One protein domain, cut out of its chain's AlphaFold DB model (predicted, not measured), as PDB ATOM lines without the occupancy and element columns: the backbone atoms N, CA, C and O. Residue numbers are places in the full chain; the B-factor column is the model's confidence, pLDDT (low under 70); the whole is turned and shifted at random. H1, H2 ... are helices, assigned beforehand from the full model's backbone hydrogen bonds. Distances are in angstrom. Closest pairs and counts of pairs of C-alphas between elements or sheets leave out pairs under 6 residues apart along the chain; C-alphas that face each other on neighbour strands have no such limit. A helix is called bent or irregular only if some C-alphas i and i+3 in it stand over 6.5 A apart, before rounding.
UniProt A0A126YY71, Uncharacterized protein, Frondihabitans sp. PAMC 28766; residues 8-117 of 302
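This is residues 8 to 117 of the 302 residues of an uncharacterized protein of Frondihabitans sp. PAMC 28766 (UniProt A0A126YY71). This is a long, thin helical hairpin with a short crossbar: H3 makes the whole length, H2 runs side by side with part of it, and H1 crosses H3 towards its far end, about perpendicular to it. Residues 23 to 29, of which 23 to 27 belong to H1, stick out from this rod. The printed part has 110 residues, with three named helices in the order H1, H2, H3 and no named strand; the class is all helix. The whole is extended, with a radius of gyration of the C-alphas of 21.7 A and spans of 72 by 24 by 18 A.

Find C-alpha 15 at (49.047, 48.168, -3.874), where H1, residues 15 to 27, begins; it is 19.0 A long. Go on to Tyr 37, where H2 begins; it holds residues 37 to 59 and is 31.7 A long. H3, residues 67 to 115, runs 70.1 A from C-alpha 67 at (0.923, 37.632, -28.764) to C-alpha 115 at (57.274, 40.910, 12.799). Near residue 92 you will find a kink of 28 degrees; H3 is neither bent nor irregular, but only just: C-alphas 89 and 92 are 6.4 A apart.

H1 touches H3 with residues 18 to 22 alone, on residues 103 to 107 of H3; look at their closest C-alphas, those of Val 18 and Ala 104, 6.4 A apart. Their lines stand at 85 degrees, about perpendicular. H1 and H2 are apart. H2 and H3 are a helical hairpin, running opposite ways at a shallow tilt of 16 degrees. H2 touches residues 73 to 95 of H3 alone; the closest C-alphas, of Val 50 and Thr 80, are 6.7 A apart. In H1 and H2 every O i to N i+4 pair is within hydrogen-bond range; in H3, 43 of 45 are.

The C-alphas farthest apart, those of Gly 67 and Gly 117, are 72.5 A apart. The printed part has no cut, and both links between helices are short. Look at residues 31 to 43 and 60 to 65 for pLDDT under 70; the mean of the printed part is 79.3.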
ATOM      1  N   ALA A   8      51.343  46.098  12.479       87.00
ATOM      2  CA  ALA A   8      51.343  45.343  11.228       87.00
ATOM      3  C   ALA A   8      49.943  44.861  10.792       87.00
ATOM      4  O   ALA A   8      49.704  44.660   9.602       87.00
ATOM      5  N   LEU A   9      48.988  44.714  11.722       87.38
ATOM      6  CA  LEU A   9      47.613  44.306  11.399       87.38
ATOM      7  C   LEU A   9      46.764  45.445  10.824       87.38
ATOM      8  O   LEU A   9      45.725  45.185  10.214       87.38
ATOM      9  N   THR A  10      47.163  46.698  11.040       87.50
ATOM     10  CA  THR A  10      46.411  47.892  10.613       87.50
ATOM     11  C   THR A  10      47.194  48.792   9.667       87.50
ATOM     12  O   THR A  10      46.603  49.701   9.086       87.50
ATOM     13  N   GLY A  11      48.487  48.523   9.475       81.56
ATOM     14  CA  GLY A  11      49.365  49.280   8.590       81.56
ATOM     15  C   GLY A  11      48.871  49.354   7.138       81.56
ATOM     16  O   GLY A  11      48.020  48.556   6.706       81.56
ATOM     17  N   PRO A  12      49.370  50.332   6.364       83.50
ATOM     18  CA  PRO A  12      49.018  50.469   4.959       83.50
ATOM     19  C   PRO A  12      49.418  49.206   4.186       83.50
ATOM     20  O   PRO A  12      50.503  48.660   4.362       83.50
ATOM     21  N   ALA A  13      48.510  48.726   3.339       84.19
ATOM     22  CA  ALA A  13      48.789  47.663   2.385       84.19
ATOM     23  C   ALA A  13      48.997  48.326   1.018       84.19
ATOM     24  O   ALA A  13      48.031  48.588   0.298       84.19
ATOM     25  N   GLU A  14      50.242  48.694   0.713       85.50
ATOM     26  CA  GLU A  14      50.585  49.332  -0.558       85.50
ATOM     27  C   GLU A  14      50.245  48.412  -1.732       85.50
ATOM     28  O   GLU A  14      50.577  47.226  -1.726       85.50
ATOM     29  N   ARG A  15      49.580  48.963  -2.756       81.75
ATOM     30  CA  ARG A  15      49.047  48.168  -3.874       81.75
ATOM     31  C   ARG A  15      50.127  47.346  -4.575       81.75
ATOM     32  O   ARG A  15      49.917  46.154  -4.761       81.75
ATOM     33  N   GLY A  16      51.279  47.949  -4.878       84.12
ATOM     34  CA  GLY A  16      52.373  47.261  -5.571       84.12
ATOM     35  C   GLY A  16      52.945  46.080  -4.779       84.12
ATOM     36  O   GLY A  16      53.263  45.043  -5.351       84.12
ATOM     37  N   VAL A  17      52.997  46.187  -3.446       86.69
ATOM     38  CA  VAL A  17      53.475  45.100  -2.577       86.69
ATOM     39  C   VAL A  17      52.470  43.949  -2.532       86.69
ATOM     40  O   VAL A  17      52.850  42.782  -2.618       86.69
ATOM     41  N   VAL A  18      51.176  44.266  -2.436       87.19
ATOM     42  CA  VAL A  18      50.105  43.259  -2.441       87.19
ATOM     43  C   VAL A  18      50.006  42.552  -3.797       87.19
ATOM     44  O   VAL A  18      49.754  41.349  -3.843       87.19
ATOM     45  N   GLU A  19      50.219  43.273  -4.898       86.06
ATOM     46  CA  GLU A  19      50.251  42.706  -6.251       86.06
ATOM     47  C   GLU A  19      51.429  41.748  -6.431       86.06
ATOM     48  O   GLU A  19      51.212  40.608  -6.841       86.06
ATOM     49  N   LYS A  20      52.634  42.138  -6.007       87.75
ATOM     50  CA  LYS A  20      53.803  41.251  -6.030       87.75
ATOM     51  C   LYS A  20      53.584  39.985  -5.195       87.75
ATOM     52  O   LYS A  20      53.823  38.879  -5.672       87.75
ATOM     53  N   LEU A  21      53.043  40.125  -3.981       85.56
ATOM     54  CA  LEU A  21      52.685  38.980  -3.135       85.56
ATOM     55  C   LEU A  21      51.697  38.039  -3.836       85.56
ATOM     56  O   LEU A  21      51.799  36.819  -3.706       85.56
ATOM     57  N   ARG A  22      50.721  38.596  -4.558       85.19
ATOM     58  CA  ARG A  22      49.739  37.819  -5.316       85.19
ATOM     59  C   ARG A  22      50.381  37.050  -6.468       85.19
ATOM     60  O   ARG A  22      49.952  35.932  -6.743       85.19
ATOM     61  N   GLU A  23      51.373  37.626  -7.135       85.12
ATOM     62  CA  GLU A  23      52.138  36.955  -8.191       85.12
ATOM     63  C   GLU A  23      52.990  35.811  -7.631       85.12
ATOM     64  O   GLU A  23      52.878  34.686  -8.115       85.12
ATOM     65  N   GLU A  24      53.736  36.052  -6.549       84.88
ATOM     66  CA  GLU A  24      54.522  35.022  -5.846       84.88
ATOM     67  C   GLU A  24      53.626  33.869  -5.353       84.88
ATOM     68  O   GLU A  24      53.903  32.688  -5.571       84.88
ATOM     69  N   SER A  25      52.475  34.203  -4.765       82.88
ATOM     70  CA  SER A  25      51.526  33.203  -4.258       82.88
ATOM     71  C   SER A  25      50.907  32.359  -5.379       82.88
ATOM     72  O   SER A  25      50.583  31.194  -5.155       82.88
ATOM     73  N   ARG A  26      50.758  32.903  -6.600       79.62
ATOM     74  CA  ARG A  26      50.276  32.142  -7.768       79.62
ATOM     75  C   ARG A  26      51.273  31.078  -8.211       79.62
ATOM     76  O   ARG A  26      50.837  29.983  -8.550       79.62
ATOM     77  N   SER A  27      52.576  31.372  -8.188       77.00
ATOM     78  CA  SER A  27      53.599  30.358  -8.487       77.00
ATOM     79  C   SER A  27      53.649  29.243  -7.443       77.00
ATOM     80  O   SER A  27      53.958  28.106  -7.781       77.00
ATOM     81  N   GLU A  28      53.282  29.548  -6.198       76.25
ATOM     82  CA  GLU A  28      53.252  28.589  -5.088       76.25
ATOM     83  C   GLU A  28      51.879  27.918  -4.904       76.25
ATOM     84  O   GLU A  28      51.694  27.119  -3.987       76.25
ATOM     85  N   SER A  29      50.896  28.210  -5.768       74.81
ATOM     86  CA  SER A  29      49.504  27.738  -5.643       74.81
ATOM     87  C   SER A  29      48.863  28.034  -4.272       74.81
ATOM     88  O   SER A  29      47.990  27.307  -3.798       74.81
ATOM     89  N   ILE A  30      49.287  29.129  -3.629       72.75
ATOM     90  CA  ILE A  30      48.752  29.600  -2.351       72.75
ATOM     91  C   ILE A  30      47.547  30.497  -2.615       72.75
ATOM     92  O   ILE A  30      47.660  31.577  -3.198       72.75
ATOM     93  N   GLU A  31      46.393  30.089  -2.097       69.81
ATOM     94  CA  GLU A  31      45.203  30.932  -2.064       69.81
ATOM     95  C   GLU A  31      45.009  31.522  -0.655       69.81
ATOM     96  O   GLU A  31      44.909  30.768   0.314       69.81
ATOM     97  N   PRO A  32      44.941  32.863  -0.496       62.16
ATOM     98  CA  PRO A  32      44.796  33.560   0.795       62.16
ATOM     99  C   PRO A  32      43.584  33.171   1.644       62.16
ATOM    100  O   PRO A  32      43.436  33.604   2.787       62.16
ATOM    101  N   THR A  33      42.646  32.461   1.044       63.38
ATOM    102  CA  THR A  33      41.421  31.901   1.608       63.38
ATOM    103  C   THR A  33      40.925  30.882   0.587       63.38
ATOM    104  O   THR A  33      41.320  30.980  -0.570       63.38
ATOM    105  N   GLU A  34      40.045  29.948   0.967       52.78
ATOM    106  CA  GLU A  34      39.267  29.214  -0.042       52.78
ATOM    107  C   GLU A  34      38.477  30.240  -0.858       52.78
ATOM    108  O   GLU A  34      37.500  30.838  -0.389       52.78
ATOM    109  N   PHE A  35      39.014  30.576  -2.024       49.66
ATOM    110  CA  PHE A  35      38.634  31.766  -2.741       49.66
ATOM    111  C   PHE A  35      37.399  31.464  -3.590       49.66
ATOM    112  O   PHE A  35      37.319  30.470  -4.302       49.66
ATOM    113  N   SER A  36      36.411  32.353  -3.491       49.16
ATOM    114  CA  SER A  36      35.385  32.613  -4.502       49.16
ATOM    115  C   SER A  36      34.675  31.426  -5.168       49.16
ATOM    116  O   SER A  36      34.409  31.492  -6.368       49.16
ATOM    117  N   TYR A  37      34.205  30.433  -4.409       50.72
ATOM    118  CA  TYR A  37      33.103  29.608  -4.927       50.72
ATOM    119  C   TYR A  37      31.930  30.509  -5.349       50.72
ATOM    120  O   TYR A  37      31.338  30.305  -6.394       50.72
ATOM    121  N   ASN A  38      31.670  31.599  -4.617       50.19
ATOM    122  CA  ASN A  38      30.568  32.510  -4.924       50.19
ATOM    123  C   ASN A  38      30.697  33.209  -6.288       50.19
ATOM    124  O   ASN A  38      29.701  33.311  -6.987       50.19
ATOM    125  N   ALA A  39      31.882  33.687  -6.690       55.06
ATOM    126  CA  ALA A  39      32.027  34.391  -7.974       55.06
ATOM    127  C   ALA A  39      31.914  33.433  -9.169       55.06
ATOM    128  O   ALA A  39      31.277  33.776 -10.163       55.06
ATOM    129  N   LEU A  40      32.471  32.222  -9.036       60.25
ATOM    130  CA  LEU A  40      32.289  31.148 -10.012       60.25
ATOM    131  C   LEU A  40      30.816  30.716 -10.080       60.25
ATOM    132  O   LEU A  40      30.255  30.683 -11.166       60.25
ATOM    133  N   ILE A  41      30.157  30.527  -8.929       66.25
ATOM    134  CA  ILE A  41      28.722  30.219  -8.826       66.25
ATOM    135  C   ILE A  41      27.871  31.307  -9.492       66.25
ATOM    136  O   ILE A  41      26.928  30.981 -10.201       66.25
ATOM    137  N   PHE A  42      28.166  32.597  -9.301       68.31
ATOM    138  CA  PHE A  42      27.402  33.667  -9.957       68.31
ATOM    139  C   PHE A  42      27.556  33.624 -11.481       68.31
ATOM    140  O   PHE A  42      26.566  33.802 -12.191       68.31
ATOM    141  N   GLY A  43      28.765  33.349 -11.979       69.12
ATOM    142  CA  GLY A  43      29.018  33.151 -13.407       69.12
ATOM    143  C   GLY A  43      28.315  31.912 -13.967       69.12
ATOM    144  O   GLY A  43      27.689  31.989 -15.019       69.12
ATOM    145  N   GLU A  44      28.350  30.795 -13.240       74.44
ATOM    146  CA  GLU A  44      27.683  29.542 -13.605       74.44
ATOM    147  C   GLU A  44      26.159  29.675 -13.593       74.44
ATOM    148  O   GLU A  44      25.511  29.306 -14.567       74.44
ATOM    149  N   ILE A  45      25.573  30.253 -12.539       77.25
ATOM    150  CA  ILE A  45      24.128  30.509 -12.449       77.25
ATOM    151  C   ILE A  45      23.687  31.403 -13.606       77.25
ATOM    152  O   ILE A  45      22.688  31.108 -14.261       77.25
ATOM    153  N   PHE A  46      24.431  32.474 -13.891       77.06
ATOM    154  CA  PHE A  46      24.129  33.342 -15.023       77.06
ATOM    155  C   PHE A  46      24.222  32.589 -16.354       77.06
ATOM    156  O   PHE A  46      23.295  32.659 -17.159       77.06
ATOM    157  N   GLY A  47      25.290  31.813 -16.558       77.69
ATOM    158  CA  GLY A  47      25.474  30.978 -17.743       77.69
ATOM    159  C   GLY A  47      24.338  29.973 -17.940       77.69
ATOM    160  O   GLY A  47      23.808  29.870 -19.042       77.69
ATOM    161  N   ILE A  48      23.898  29.300 -16.873       83.50
ATOM    162  CA  ILE A  48      22.768  28.360 -16.889       83.50
ATOM    163  C   ILE A  48      21.460  29.076 -17.236       83.50
ATOM    164  O   ILE A  48      20.693  28.572 -18.055       83.50
ATOM    165  N   LEU A  49      21.198  30.251 -16.655       79.12
ATOM    166  CA  LEU A  49      19.984  31.026 -16.934       79.12
ATOM    167  C   LEU A  49      19.937  31.509 -18.388       79.12
ATOM    168  O   LEU A  49      18.900  31.388 -19.041       79.12
ATOM    169  N   VAL A  50      21.056  32.017 -18.913       79.69
ATOM    170  CA  VAL A  50      21.173  32.447 -20.316       79.69
ATOM    171  C   VAL A  50      21.015  31.253 -21.253       79.69
ATOM    172  O   VAL A  50      20.192  31.293 -22.166       79.69
ATOM    173  N   PHE A  51      21.760  30.171 -21.010       82.00
ATOM    174  CA  PHE A  51      21.743  28.978 -21.850       82.00
ATOM    175  C   PHE A  51      20.370  28.298 -21.853       82.00
ATOM    176  O   PHE A  51      19.829  28.019 -22.920       82.00
ATOM    177  N   GLY A  52      19.769  28.092 -20.677       80.00
ATOM    178  CA  GLY A  52      18.429  27.516 -20.544       80.00
ATOM    179  C   GLY A  52      17.360  28.369 -21.227       80.00
ATOM    180  O   GLY A  52      16.484  27.841 -21.908       80.00
ATOM    181  N   GLY A  53      17.488  29.695 -21.129       74.88
ATOM    182  CA  GLY A  53      16.658  30.648 -21.856       74.88
ATOM    183  C   GLY A  53      16.751  30.535 -23.369       74.88
ATOM    184  O   GLY A  53      15.739  30.415 -24.058       74.88
ATOM    185  N   MET A  54      17.978  30.555 -23.892       73.38
ATOM    186  CA  MET A  54      18.234  30.445 -25.326       73.38
ATOM    187  C   MET A  54      17.775  29.094 -25.880       73.38
ATOM    188  O   MET A  54      17.127  29.059 -26.924       73.38
ATOM    189  N   ALA A  55      18.035  27.999 -25.164       77.56
ATOM    190  CA  ALA A  55      17.579  26.666 -25.541       77.56
ATOM    191  C   ALA A  55      16.045  26.582 -25.595       77.56
ATOM    192  O   ALA A  55      15.502  26.051 -26.561       77.56
ATOM    193  N   ALA A  56      15.337  27.166 -24.621       70.44
ATOM    194  CA  ALA A  56      13.875  27.219 -24.619       70.44
ATOM    195  C   ALA A  56      13.313  28.030 -25.803       70.44
ATOM    196  O   ALA A  56      12.307  27.649 -26.402       70.44
ATOM    197  N   ILE A  57      13.979  29.126 -26.182       70.19
ATOM    198  CA  ILE A  57      13.587  29.945 -27.337       70.19
ATOM    199  C   ILE A  57      13.802  29.179 -28.646       70.19
ATOM    200  O   ILE A  57      12.880  29.131 -29.463       70.19
ATOM    201  N   ILE A  58      14.966  28.546 -28.819       73.81
ATOM    202  CA  ILE A  58      15.302  27.733 -30.000       73.81
ATOM    203  C   ILE A  58      14.332  26.551 -30.130       73.81
ATOM    204  O   ILE A  58      13.776  26.329 -31.203       73.81
ATOM    205  N   TRP A  59      14.060  25.844 -29.028       71.62
ATOM    206  CA  TRP A  59      13.121  24.717 -28.990       71.62
ATOM    207  C   TRP A  59      11.686  25.131 -29.337       71.62
ATOM    208  O   TRP A  59      10.936  24.352 -29.917       71.62
ATOM    209  N   SER A  60      11.292  26.369 -29.017       69.94
ATOM    210  CA  SER A  60       9.938  26.863 -29.295       69.94
ATOM    211  C   SER A  60       9.634  27.104 -30.780       69.94
ATOM    212  O   SER A  60       8.489  27.414 -31.100       69.94
ATOM    213  N   GLY A  61      10.626  27.014 -31.681       65.06
ATOM    214  CA  GLY A  61      10.445  27.049 -33.143       65.06
ATOM    215  C   GLY A  61       9.853  28.337 -33.739       65.06
ATOM    216  O   GLY A  61       9.740  28.454 -34.955       65.06
ATOM    217  N   HIS A  62       9.488  29.322 -32.913       60.25
ATOM    218  CA  HIS A  62       8.810  30.546 -33.333       60.25
ATOM    219  C   HIS A  62       9.671  31.786 -33.044       60.25
ATOM    220  O   HIS A  62       9.774  32.194 -31.883       60.25
ATOM    221  N   PRO A  63      10.252  32.439 -34.068       58.75
ATOM    222  CA  PRO A  63      10.992  33.691 -33.897       58.75
ATOM    223  C   PRO A  63      10.084  34.913 -33.653       58.75
ATOM    224  O   PRO A  63      10.582  36.015 -33.437       58.75
ATOM    225  N   SER A  64       8.755  34.755 -33.681       68.12
ATOM    226  CA  SER A  64       7.820  35.870 -33.524       68.12
ATOM    227  C   SER A  64       7.683  36.324 -32.062       68.12
ATOM    228  O   SER A  64       7.405  35.536 -31.157       68.12
ATOM    229  N   PHE A  65       7.814  37.636 -31.846       68.19
ATOM    230  CA  PHE A  65       7.507  38.333 -30.587       68.19
ATOM    231  C   PHE A  65       6.033  38.784 -30.504       68.19
ATOM    232  O   PHE A  65       5.697  39.713 -29.775       68.19
ATOM    233  N   ALA A  66       5.133  38.130 -31.241       71.25
ATOM    234  CA  ALA A  66       3.713  38.477 -31.277       71.25
ATOM    235  C   ALA A  66       2.891  37.663 -30.260       71.25
ATOM    236  O   ALA A  66       3.187  36.498 -29.985       71.25
ATOM    237  N   GLY A  67       1.829  38.270 -29.724       79.56
ATOM    238  CA  GLY A  67       0.923  37.632 -28.764       79.56
ATOM    239  C   GLY A  67       1.544  37.380 -27.383       79.56
ATOM    240  O   GLY A  67       2.638  37.847 -27.067       79.56
ATOM    241  N   LEU A  68       0.837  36.621 -26.541       75.94
ATOM    242  CA  LEU A  68       1.219  36.368 -25.143       75.94
ATOM    243  C   LEU A  68       2.622  35.744 -25.006       75.94
ATOM    244  O   LEU A  68       3.401  36.145 -24.143       75.94
ATOM    245  N   PHE A  69       2.982  34.817 -25.897       74.69
ATOM    246  CA  PHE A  69       4.307  34.186 -25.914       74.69
ATOM    247  C   PHE A  69       5.435  35.162 -26.278       74.69
ATOM    248  O   PHE A  69       6.553  35.018 -25.782       74.69
ATOM    249  N   GLY A  70       5.152  36.176 -27.098       80.19
ATOM    250  CA  GLY A  70       6.099  37.238 -27.421       80.19
ATOM    251  C   GLY A  70       6.428  38.131 -26.228       80.19
ATOM    252  O   GLY A  70       7.596  38.434 -25.991       80.19
ATOM    253  N   VAL A  71       5.417  38.473 -25.422       81.31
ATOM    254  CA  VAL A  71       5.600  39.247 -24.183       81.31
ATOM    255  C   VAL A  71       6.470  38.482 -23.187       81.31
ATOM    256  O   VAL A  71       7.407  39.052 -22.635       81.31
ATOM    257  N   VAL A  72       6.225  37.181 -23.001       81.69
ATOM    258  CA  VAL A  72       7.045  36.336 -22.114       81.69
ATOM    259  C   VAL A  72       8.502  36.283 -22.587       81.69
ATOM    260  O   VAL A  72       9.408  36.442 -21.772       81.69
ATOM    261  N   LYS A  73       8.744  36.131 -23.898       78.88
ATOM    262  CA  LYS A  73      10.099  36.163 -24.477       78.88
ATOM    263  C   LYS A  73      10.780  37.514 -24.258       78.88
ATOM    264  O   LYS A  73      11.931  37.547 -23.834       78.88
ATOM    265  N   ALA A  74      10.080  38.621 -24.504       81.75
ATOM    266  CA  ALA A  74      10.622  39.962 -24.298       81.75
ATOM    267  C   ALA A  74      10.977  40.214 -22.824       81.75
ATOM    268  O   ALA A  74      12.082  40.665 -22.533       81.75
ATOM    269  N   LEU A  75      10.087  39.855 -21.894       85.00
ATOM    270  CA  LEU A  75      10.350  39.954 -20.455       85.00
ATOM    271  C   LEU A  75      11.538  39.089 -20.039       85.00
ATOM    272  O   LEU A  75      12.385  39.557 -19.284       85.00
ATOM    273  N   PHE A  76      11.639  37.865 -20.563       82.38
ATOM    274  CA  PHE A  76      12.790  37.003 -20.329       82.38
ATOM    275  C   PHE A  76      14.094  37.682 -20.771       82.38
ATOM    276  O   PHE A  76      15.003  37.822 -19.959       82.38
ATOM    277  N   PHE A  77      14.170  38.197 -22.005       80.88
ATOM    278  CA  PHE A  77      15.353  38.918 -22.492       80.88
ATOM    279  C   PHE A  77      15.683  40.151 -21.650       80.88
ATOM    280  O   PHE A  77      16.847  40.352 -21.307       80.88
ATOM    281  N   ILE A  78      14.682  40.955 -21.286       86.62
ATOM    282  CA  ILE A  78      14.873  42.143 -20.444       86.62
ATOM    283  C   ILE A  78      15.436  41.744 -19.077       86.62
ATOM    284  O   ILE A  78      16.384  42.368 -18.607       86.62
ATOM    285  N   ILE A  79      14.904  40.689 -18.454       86.12
ATOM    286  CA  ILE A  79      15.385  40.192 -17.159       86.12
ATOM    287  C   ILE A  79      16.804  39.640 -17.288       86.12
ATOM    288  O   ILE A  79      17.652  39.960 -16.462       86.12
ATOM    289  N   THR A  80      17.098  38.844 -18.316       80.50
ATOM    290  CA  THR A  80      18.423  38.247 -18.514       80.50
ATOM    291  C   THR A  80      19.482  39.305 -18.813       80.50
ATOM    292  O   THR A  80      20.548  39.287 -18.199       80.50
ATOM    293  N   ILE A  81      19.190  40.258 -19.704       83.81
ATOM    294  CA  ILE A  81      20.082  41.389 -19.999       83.81
ATOM    295  C   ILE A  81      20.232  42.266 -18.757       83.81
ATOM    296  O   ILE A  81      21.351  42.609 -18.388       83.81
ATOM    297  N   GLY A  82      19.130  42.586 -18.074       87.00
ATOM    298  CA  GLY A  82      19.138  43.370 -16.842       87.00
ATOM    299  C   GLY A  82      19.974  42.721 -15.738       87.00
ATOM    300  O   GLY A  82      20.793  43.393 -15.117       87.00
ATOM    301  N   LEU A  83      19.840  41.408 -15.537       85.38
ATOM    302  CA  LEU A  83      20.646  40.638 -14.589       85.38
ATOM    303  C   LEU A  83      22.119  40.596 -15.007       85.38
ATOM    304  O   LEU A  83      22.994  40.777 -14.165       85.38
ATOM    305  N   GLY A  84      22.403  40.407 -16.297       82.50
ATOM    306  CA  GLY A  84      23.767  40.429 -16.827       82.50
ATOM    307  C   GLY A  84      24.448  41.778 -16.608       82.50
ATOM    308  O   GLY A  84      25.563  41.834 -16.092       82.50
ATOM    309  N   LEU A  85      23.747  42.874 -16.907       85.62
ATOM    310  CA  LEU A  85      24.217  44.234 -16.641       85.62
ATOM    311  C   LEU A  85      24.392  44.486 -15.141       85.62
ATOM    312  O   LEU A  85      25.398  45.064 -14.742       85.62
ATOM    313  N   PHE A  86      23.474  44.014 -14.297       86.06
ATOM    314  CA  PHE A  86      23.609  44.114 -12.843       86.06
ATOM    315  C   PHE A  86      24.856  43.380 -12.326       86.06
ATOM    316  O   PHE A  86      25.623  43.937 -11.539       86.06
ATOM    317  N   LEU A  87      25.110  42.154 -12.790       84.06
ATOM    318  CA  LEU A  87      26.306  41.396 -12.420       84.06
ATOM    319  C   LEU A  87      27.590  42.074 -12.913       84.06
ATOM    320  O   LEU A  87      28.580  42.092 -12.187       84.06
ATOM    321  N   LEU A  88      27.570  42.677 -14.101       82.88
ATOM    322  CA  LEU A  88      28.718  43.401 -14.644       82.88
ATOM    323  C   LEU A  88      28.997  44.707 -13.885       82.88
ATOM    324  O   LEU A  88      30.144  44.997 -13.556       82.88
ATOM    325  N   ILE A  89      27.960  45.497 -13.604       87.38
ATOM    326  CA  ILE A  89      28.086  46.842 -13.024       87.38
ATOM    327  C   ILE A  89      28.257  46.785 -11.504       87.38
ATOM    328  O   ILE A  89      28.989  47.591 -10.940       87.38
ATOM    329  N   VAL A  90      27.594  45.848 -10.825       86.31
ATOM    330  CA  VAL A  90      27.609  45.741  -9.358       86.31
ATOM    331  C   VAL A  90      28.399  44.520  -8.911       86.31
ATOM    332  O   VAL A  90      29.296  44.640  -8.078       86.31
ATOM    333  N   GLY A  91      28.098  43.349  -9.477       80.06
ATOM    334  CA  GLY A  91      28.722  42.087  -9.078       80.06
ATOM    335  C   GLY A  91      30.242  42.118  -9.222       80.06
ATOM    336  O   GLY A  91      30.957  41.888  -8.249       80.06
ATOM    337  N   LEU A  92      30.743  42.480 -10.405       81.56
ATOM    338  CA  LEU A  92      32.173  42.484 -10.695       81.56
ATOM    339  C   LEU A  92      32.958  43.474  -9.808       81.56
ATOM    340  O   LEU A  92      33.929  43.032  -9.184       81.56
ATOM    341  N   PRO A  93      32.568  44.758  -9.647       86.06
ATOM    342  CA  PRO A  93      33.257  45.655  -8.718       86.06
ATOM    343  C   PRO A  93      33.226  45.174  -7.268       86.06
ATOM    344  O   PRO A  93      34.245  45.260  -6.580       86.06
ATOM    345  N   VAL A  94      32.098  44.621  -6.805       84.38
ATOM    346  CA  VAL A  94      31.986  44.052  -5.455       84.38
ATOM    347  C   VAL A  94      32.941  42.872  -5.288       84.38
ATOM    348  O   VAL A  94      33.650  42.808  -4.282       84.38
ATOM    349  N   THR A  95      33.019  41.968  -6.265       80.25
ATOM    350  CA  THR A  95      33.964  40.845  -6.248       80.25
ATOM    351  C   THR A  95      35.406  41.341  -6.231       80.25
ATOM    352  O   THR A  95      36.169  40.931  -5.359       80.25
ATOM    353  N   ILE A  96      35.781  42.268  -7.119       83.44
ATOM    354  CA  ILE A  96      37.132  42.855  -7.167       83.44
ATOM    355  C   ILE A  96      37.488  43.516  -5.832       83.44
ATOM    356  O   ILE A  96      38.604  43.356  -5.335       83.44
ATOM    357  N   PHE A  97      36.548  44.247  -5.232       84.69
ATOM    358  CA  PHE A  97      36.738  44.870  -3.929       84.69
ATOM    359  C   PHE A  97      37.002  43.828  -2.837       84.69
ATOM    360  O   PHE A  97      37.983  43.953  -2.105       84.69
ATOM    361  N   HIS A  98      36.193  42.766  -2.764       82.38
ATOM    362  CA  HIS A  98      36.394  41.682  -1.797       82.38
ATOM    363  C   HIS A  98      37.752  41.000  -1.982       82.38
ATOM    364  O   HIS A  98      38.466  40.803  -0.999       82.38
ATOM    365  N   VAL A  99      38.150  40.740  -3.232       81.94
ATOM    366  CA  VAL A  99      39.467  40.182  -3.560       81.94
ATOM    367  C   VAL A  99      40.579  41.065  -3.010       81.94
ATOM    368  O   VAL A  99      41.465  40.585  -2.307       81.94
ATOM    369  N   ARG A 100      40.522  42.369  -3.289       84.62
ATOM    370  CA  ARG A 100      41.531  43.326  -2.820       84.62
ATOM    371  C   ARG A 100      41.617  43.371  -1.299       84.62
ATOM    372  O   ARG A 100      42.721  43.376  -0.761       84.62
ATOM    373  N   VAL A 101      40.475  43.372  -0.612       84.94
ATOM    374  CA  VAL A 101      40.431  43.350   0.855       84.94
ATOM    375  C   VAL A 101      41.080  42.077   1.398       84.94
ATOM    376  O   VAL A 101      41.922  42.169   2.283       84.94
ATOM    377  N   GLN A 102      40.763  40.906   0.844       83.75
ATOM    378  CA  GLN A 102      41.330  39.631   1.304       83.75
ATOM    379  C   GLN A 102      42.848  39.571   1.132       83.75
ATOM    380  O   GLN A 102      43.548  39.169   2.058       83.75
ATOM    381  N   TRP A 103      43.370  40.015  -0.014       86.94
ATOM    382  CA  TRP A 103      44.816  40.076  -0.238       86.94
ATOM    383  C   TRP A 103      45.510  41.069   0.700       86.94
ATOM    384  O   TRP A 103      46.586  40.772   1.217       86.94
ATOM    385  N   ALA A 104      44.883  42.212   0.985       89.38
ATOM    386  CA  ALA A 104      45.402  43.162   1.964       89.38
ATOM    387  C   ALA A 104      45.405  42.584   3.393       89.38
ATOM    388  O   ALA A 104      46.377  42.764   4.125       89.38
ATOM    389  N   GLU A 105      44.345  41.873   3.800       87.62
ATOM    390  CA  GLU A 105      44.295  41.190   5.099       87.62
ATOM    391  C   GLU A 105      45.335  40.058   5.182       87.62
ATOM    392  O   GLU A 105      45.999  39.913   6.207       87.62
ATOM    393  N   TYR A 106      45.527  39.296   4.101       88.62
ATOM    394  CA  TYR A 106      46.539  38.242   4.004       88.62
ATOM    395  C   TYR A 106      47.960  38.795   4.130       88.62
ATOM    396  O   TYR A 106      48.742  38.299   4.944       88.62
ATOM    397  N   TYR A 107      48.267  39.871   3.399       90.94
ATOM    398  CA  TYR A 107      49.536  40.587   3.518       90.94
ATOM    399  C   TYR A 107      49.784  41.040   4.960       90.94
ATOM    400  O   TYR A 107      50.808  40.704   5.547       90.94
ATOM    401  N   ARG A 108      48.811  41.722   5.577       92.69
ATOM    402  CA  ARG A 108      48.911  42.195   6.969       92.69
ATOM    403  C   ARG A 108      49.131  41.061   7.964       92.69
ATOM    404  O   ARG A 108      49.917  41.219   8.891       92.69
ATOM    405  N   ALA A 109      48.476  39.918   7.777       92.62
ATOM    406  CA  ALA A 109      48.698  38.747   8.619       92.62
ATOM    407  C   ALA A 109      50.099  38.157   8.447       92.62
ATOM    408  O   ALA A 109      50.736  37.840   9.449       92.62
ATOM    409  N   ARG A 110      50.614  38.065   7.214       92.50
ATOM    410  CA  ARG A 110      51.990  37.614   6.953       92.50
ATOM    411  C   ARG A 110      53.014  38.570   7.566       92.50
ATOM    412  O   ARG A 110      53.936  38.116   8.239       92.50
ATOM    413  N   THR A 111      52.810  39.876   7.418       92.88
ATOM    414  CA  THR A 111      53.666  40.906   8.021       92.88
ATOM    415  C   THR A 111      53.608  40.860   9.545       92.88
ATOM    416  O   THR A 111      54.648  40.871  10.195       92.88
ATOM    417  N   PHE A 112      52.412  40.738  10.130       94.50
ATOM    418  CA  PHE A 112      52.243  40.569  11.574       94.50
ATOM    419  C   PHE A 112      52.941  39.310  12.084       94.50
ATOM    420  O   PHE A 112      53.630  39.368  13.099       94.50
ATOM    421  N   ALA A 113      52.795  38.187  11.381       94.00
ATOM    422  CA  ALA A 113      53.466  36.953  11.747       94.00
ATOM    423  C   ALA A 113      54.989  37.133  11.737       94.00
ATOM    424  O   ALA A 113      55.636  36.921  12.762       94.00
ATOM    425  N   SER A 114      55.541  37.631  10.628       92.56
ATOM    426  CA  SER A 114      56.982  37.846  10.478       92.56
ATOM    427  C   SER A 114      57.544  38.808  11.527       92.56
ATOM    428  O   SER A 114      58.581  38.522  12.119       92.56
ATOM    429  N   ALA A 115      56.852  39.919  11.805       92.94
ATOM    430  CA  ALA A 115      57.274  40.910  12.799       92.94
ATOM    431  C   ALA A 115      57.326  40.353  14.234       92.94
ATOM    432  O   ALA A 115      57.955  40.941  15.107       92.94
ATOM    433  N   ASN A 116      56.669  39.221  14.485       92.00
ATOM    434  CA  ASN A 116      56.584  38.583  15.794       92.00
ATOM    435  C   ASN A 116      57.249  37.193  15.823       92.00
ATOM    436  O   ASN A 116      56.938  36.394  16.704       92.00
ATOM    437  N   GLY A 117      58.138  36.884  14.867       90.94
ATOM    438  CA  GLY A 117      58.854  35.600  14.835       90.94
ATOM    439  C   GLY A 117      57.935  34.399  14.585       90.94
ATOM    440  O   GLY A 117      58.103  33.329  15.170       90.94
TER     441      GLY A 117